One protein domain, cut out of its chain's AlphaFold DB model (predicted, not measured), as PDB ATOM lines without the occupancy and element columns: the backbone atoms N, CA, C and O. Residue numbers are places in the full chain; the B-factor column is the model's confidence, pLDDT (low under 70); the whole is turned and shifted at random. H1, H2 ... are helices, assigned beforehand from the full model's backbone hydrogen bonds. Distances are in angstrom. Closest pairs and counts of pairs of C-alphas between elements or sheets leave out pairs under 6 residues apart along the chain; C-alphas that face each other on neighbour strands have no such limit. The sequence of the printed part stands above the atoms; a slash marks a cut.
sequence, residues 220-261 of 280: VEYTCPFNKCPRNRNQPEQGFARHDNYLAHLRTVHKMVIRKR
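AT A GLANCE: This is residues 220 to 261 of the 280 residues of an uncharacterized protein of Ascobolus immersus RN42 (UniProt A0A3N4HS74). Little of the printed part is regular structure: a short helix, H1, and a longer one, H2, stand apart, joined by a loop, and loops make up the rest. Residues 220 to 229 lead into H1, and after H2 the tail, residues 254 to 261, turns back on the side of H2 away from H1. The 42 printed residues are of the class all helix, with 16 in the named helices, H1 then H2, and no named strand. The whole is compact, with a radius of gyration of the C-alphas of 10.1 A and spans of 29 by 21 by 12 A.

HOW THE PARTS SIT: H1, residues 230 to 234, and H2, residues 243 to 253, are apart, with no C-alpha of the one within 8 A of the other. The link between them, 8 residues, is short. In both helices every O i to N i+4 pair is within hydrogen-bond range.

IN THESE COORDINATES: H1 begins at C-alpha 230, (103.234, 134.118, 163.576), and is 6.3 A long from first to last C-alpha. H2, 15.3 A long, ends at C-alpha 253, (110.736, 138.072, 165.958).

THE WHOLE: The C-alphas farthest apart, of Asn 234 and Arg 261, are 31.1 A apart. The printed part has no cut. The model's pLDDT is under 70 at residues 220, 236 to 237 and 260 to 261.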
ATOM      1  N   VAL A 220      94.908 152.762 171.687       56.44
ATOM      2  CA  VAL A 220      95.902 152.610 170.609       56.44
ATOM      3  C   VAL A 220      96.601 151.274 170.786       56.44
ATOM      4  O   VAL A 220      97.572 151.150 171.535       56.44
ATOM      5  N   GLU A 221      96.046 150.248 170.151       77.75
ATOM      6  CA  GLU A 221      96.706 148.957 170.043       77.75
ATOM      7  C   GLU A 221      97.806 149.053 168.986       77.75
ATOM      8  O   GLU A 221      97.574 149.492 167.863       77.75
ATOM      9  N   TYR A 222      99.034 148.676 169.344       82.19
ATOM     10  CA  TYR A 222     100.131 148.648 168.379       82.19
ATOM     11  C   TYR A 222     100.047 147.333 167.604       82.19
ATOM     12  O   TYR A 222     100.235 146.275 168.198       82.19
ATOM     13  N   THR A 223      99.767 147.363 166.306       85.88
ATOM     14  CA  THR A 223      99.716 146.157 165.467       85.88
ATOM     15  C   THR A 223     101.066 145.892 164.806       85.88
ATOM     16  O   THR A 223     101.858 146.802 164.561       85.88
ATOM     17  N   CYS A 224     101.379 144.617 164.563       87.69
ATOM     18  CA  CYS A 224     102.574 144.256 163.808       87.69
ATOM     19  C   CYS A 224     102.307 144.458 162.306       87.69
ATOM     20  O   CYS A 224     101.314 143.922 161.827       87.69
ATOM     21  N   PRO A 225     103.161 145.166 161.546       84.88
ATOM     22  CA  PRO A 225     102.933 145.405 160.116       84.88
ATOM     23  C   PRO A 225     103.255 144.186 159.230       84.88
ATOM     24  O   PRO A 225     103.011 144.200 158.029       84.88
ATOM     25  N   PHE A 226     103.832 143.118 159.789       85.69
ATOM     26  CA  PHE A 226     104.249 141.949 159.021       85.69
ATOM     27  C   PHE A 226     103.116 140.917 158.925       85.69
ATOM     28  O   PHE A 226     102.877 140.164 159.870       85.69
ATOM     29  N   ASN A 227     102.475 140.802 157.757       77.31
ATOM     30  CA  ASN A 227     101.378 139.845 157.507       77.31
ATOM     31  C   ASN A 227     101.776 138.373 157.731       77.31
ATOM     32  O   ASN A 227     100.960 137.557 158.146       77.31
ATOM     33  N   LYS A 228     103.058 138.034 157.529       83.69
ATOM     34  CA  LYS A 228     103.612 136.691 157.798       83.69
ATOM     35  C   LYS A 228     104.041 136.486 159.260       83.69
ATOM     36  O   LYS A 228     104.623 135.453 159.588       83.69
ATOM     37  N   CYS A 229     103.800 137.453 160.148       87.81
ATOM     38  CA  CYS A 229     104.136 137.312 161.560       87.81
ATOM     39  C   CYS A 229     103.315 136.170 162.191       87.81
ATOM     40  O   CYS A 229     102.086 136.189 162.091       87.81
ATOM     41  N   PRO A 230     103.945 135.215 162.911       80.88
ATOM     42  CA  PRO A 230     103.234 134.118 163.576       80.88
ATOM     43  C   PRO A 230     102.126 134.601 164.514       80.88
ATOM     44  O   PRO A 230     101.119 133.926 164.700       80.88
ATOM     45  N   ARG A 231     102.308 135.789 165.101       81.62
ATOM     46  CA  ARG A 231     101.319 136.400 165.982       81.62
ATOM     47  C   ARG A 231     100.108 136.913 165.207       81.62
ATOM     48  O   ARG A 231      99.003 136.561 165.588       81.62
ATOM     49  N   ASN A 232     100.304 137.648 164.111       78.50
ATOM     50  CA  ASN A 232      99.194 138.114 163.270       78.50
ATOM     51  C   ASN A 232      98.452 136.948 162.611       78.50
ATOM     52  O   ASN A 232      97.237 136.995 162.486       78.50
ATOM     53  N   ARG A 233      99.158 135.870 162.246       76.38
ATOM     54  CA  ARG A 233      98.525 134.660 161.704       76.38
ATOM     55  C   ARG A 233      97.578 133.994 162.709       76.38
ATOM     56  O   ARG A 233      96.536 133.492 162.312       76.38
ATOM     57  N   ASN A 234      97.948 133.974 163.990       75.75
ATOM     58  CA  ASN A 234      97.161 133.312 165.035       75.75
ATOM     59  C   ASN A 234      96.148 134.253 165.710       75.75
ATOM     60  O   ASN A 234      95.182 133.780 166.301       75.75
ATOM     61  N   GLN A 235      96.396 135.564 165.678       78.25
ATOM     62  CA  GLN A 235      95.613 136.607 166.347       78.25
ATOM     63  C   GLN A 235      95.661 137.917 165.532       78.25
ATOM     64  O   GLN A 235      96.353 138.859 165.927       78.25
ATOM     65  N   PRO A 236      94.961 137.988 164.387       65.00
ATOM     66  CA  PRO A 236      95.047 139.124 163.463       65.00
ATOM     67  C   PRO A 236      94.520 140.442 164.047       65.00
ATOM     68  O   PRO A 236      95.004 141.506 163.679       65.00
ATOM     69  N   GLU A 237      93.593 140.381 165.003       68.75
ATOM     70  CA  GLU A 237      92.946 141.562 165.595       68.75
ATOM     71  C   GLU A 237      93.513 141.953 166.964       68.75
ATOM     72  O   GLU A 237      93.088 142.944 167.548       68.75
ATOM     73  N   GLN A 238      94.467 141.187 167.510       78.00
ATOM     74  CA  GLN A 238      94.965 141.424 168.864       78.00
ATOM     75  C   GLN A 238      96.296 142.175 168.837       78.00
ATOM     76  O   GLN A 238      97.383 141.576 168.813       78.00
ATOM     77  N   GLY A 239      96.221 143.505 168.875       81.69
ATOM     78  CA  GLY A 239      97.409 144.341 168.945       81.69
ATOM     79  C   GLY A 239      98.099 144.283 170.314       81.69
ATOM     80  O   GLY A 239      97.625 143.724 171.308       81.69
ATOM     81  N   PHE A 240      99.295 144.856 170.389       87.00
ATOM     82  CA  PHE A 240     100.012 144.993 171.647       87.00
ATOM     83  C   PHE A 240      99.401 146.134 172.462       87.00
ATOM     84  O   PHE A 240      99.454 147.295 172.068       87.00
ATOM     85  N   ALA A 241      98.933 145.824 173.673       84.69
ATOM     86  CA  ALA A 241      98.410 146.821 174.614       84.69
ATOM     87  C   ALA A 241      99.474 147.804 175.155       84.69
ATOM     88  O   ALA A 241      99.150 148.772 175.841       84.69
ATOM     89  N   ARG A 242     100.767 147.530 174.932       83.88
ATOM     90  CA  ARG A 242     101.884 148.381 175.364       83.88
ATOM     91  C   ARG A 242     102.917 148.516 174.257       83.88
ATOM     92  O   ARG A 242     103.342 147.511 173.690       83.88
ATOM     93  N   HIS A 243     103.400 149.739 174.065       84.81
ATOM     94  CA  HIS A 243     104.432 150.055 173.081       84.81
ATOM     95  C   HIS A 243     105.727 149.260 173.305       84.81
ATOM     96  O   HIS A 243     106.303 148.729 172.363       84.81
ATOM     97  N   ASP A 244     106.156 149.092 174.558       86.19
ATOM     98  CA  ASP A 244     107.389 148.358 174.874       86.19
ATOM     99  C   ASP A 244     107.328 146.890 174.432       86.19
ATOM    100  O   ASP A 244     108.318 146.350 173.936       86.19
ATOM    101  N   ASN A 245     106.155 146.259 174.563       89.06
ATOM    102  CA  ASN A 245     105.938 144.877 174.138       89.06
ATOM    103  C   ASN A 245     105.959 144.764 172.610       89.06
ATOM    104  O   ASN A 245     106.557 143.831 172.082       89.06
ATOM    105  N   TYR A 246     105.370 145.737 171.910       90.25
ATOM    106  CA  TYR A 246     105.455 145.841 170.454       90.25
ATOM    107  C   TYR A 246     106.908 145.991 169.980       90.25
ATOM    108  O   TYR A 246     107.384 145.211 169.156       90.25
ATOM    109  N   LEU A 247     107.668 146.920 170.566       89.25
ATOM    110  CA  LEU A 247     109.078 147.114 170.215       89.25
ATOM    111  C   LEU A 247     109.946 145.894 170.554       89.25
ATOM    112  O   LEU A 247     110.947 145.644 169.881       89.25
ATOM    113  N   ALA A 248     109.633 145.169 171.630       90.12
ATOM    114  CA  ALA A 248     110.317 143.924 171.974       90.12
ATOM    115  C   ALA A 248     109.993 142.816 170.964       90.12
ATOM    116  O   ALA A 248     110.897 142.096 170.536       90.12
ATOM    117  N   HIS A 249     108.736 142.721 170.532       92.31
ATOM    118  CA  HIS A 249     108.307 141.793 169.492       92.31
ATOM    119  C   HIS A 249     109.033 142.042 168.165       92.31
ATOM    120  O   HIS A 249     109.639 141.117 167.625       92.31
ATOM    121  N   LEU A 250     109.070 143.290 167.687       90.94
ATOM    122  CA  LEU A 250     109.793 143.645 166.461       90.94
ATOM    123  C   LEU A 250     111.284 143.275 166.530       90.94
ATOM    124  O   LEU A 250     111.848 142.751 165.571       90.94
ATOM    125  N   ARG A 251     111.924 143.494 167.683       89.25
ATOM    126  CA  ARG A 251     113.339 143.153 167.887       89.25
ATOM    127  C   ARG A 251     113.601 141.649 167.928       89.25
ATOM    128  O   ARG A 251     114.621 141.205 167.420       89.25
ATOM    129  N   THR A 252     112.718 140.876 168.553       89.81
ATOM    130  CA  THR A 252     112.939 139.438 168.793       89.81
ATOM    131  C   THR A 252     112.494 138.572 167.622       89.81
ATOM    132  O   THR A 252     113.218 137.659 167.238       89.81
ATOM    133  N   VAL A 253     111.336 138.875 167.034       91.00
ATOM    134  CA  VAL A 253     110.736 138.072 165.958       91.00
ATOM    135  C   VAL A 253     111.211 138.541 164.586       91.00
ATOM    136  O   VAL A 253     111.589 137.719 163.760       91.00
ATOM    137  N   HIS A 254     111.254 139.856 164.359       89.94
ATOM    138  CA  HIS A 254     111.618 140.436 163.059       89.94
ATOM    139  C   HIS A 254     113.075 140.902 162.982       89.94
ATOM    140  O   HIS A 254     113.491 141.427 161.954       89.94
ATOM    141  N   LYS A 255     113.856 140.732 164.060       90.00
ATOM    142  CA  LYS A 255     115.256 141.189 164.167       90.00
ATOM    143  C   LYS A 255     115.447 142.664 163.771       90.00
ATOM    144  O   LYS A 255     116.534 143.064 163.363       90.00
ATOM    145  N   MET A 256     114.406 143.492 163.919       85.75
ATOM    146  CA  MET A 256     114.465 144.911 163.572       85.75
ATOM    147  C   MET A 256     115.399 145.652 164.528       85.75
ATOM    148  O   MET A 256     115.217 145.628 165.750       85.75
ATOM    149  N   VAL A 257     116.380 146.363 163.975       81.31
ATOM    150  CA  VAL A 257     117.306 147.187 164.756       81.31
ATOM    151  C   VAL A 257     116.634 148.515 165.097       81.31
ATOM    152  O   VAL A 257     116.761 149.511 164.393       81.31
ATOM    153  N   ILE A 258     115.908 148.537 166.214       75.06
ATOM    154  CA  ILE A 258     115.289 149.758 166.739       75.06
ATOM    155  C   ILE A 258     116.287 150.430 167.679       75.06
ATOM    156  O   ILE A 258     116.508 149.968 168.804       75.06
ATOM    157  N   ARG A 259     116.908 151.524 167.220       72.62
ATOM    158  CA  ARG A 259     117.801 152.332 168.060       72.62
ATOM    159  C   ARG A 259     117.008 152.839 169.262       72.62
ATOM    160  O   ARG A 259     116.010 153.541 169.110       72.62
ATOM    161  N   LYS A 260     117.448 152.484 170.473       69.25
ATOM    162  CA  LYS A 260     116.902 153.083 171.694       69.25
ATOM    163  C   LYS A 260     117.156 154.585 171.598       69.25
ATOM    164  O   LYS A 260     118.306 154.983 171.410       69.25
ATOM    165  N   ARG A 261     116.111 155.414 171.711       62.12
ATOM    166  CA  ARG A 261     116.316 156.860 171.872       62.12
ATOM    167  C   ARG A 261     117.279 157.051 173.047       62.12
ATOM    168  O   ARG A 261     117.088 156.370 174.061       62.12
TER     169      ARG A 261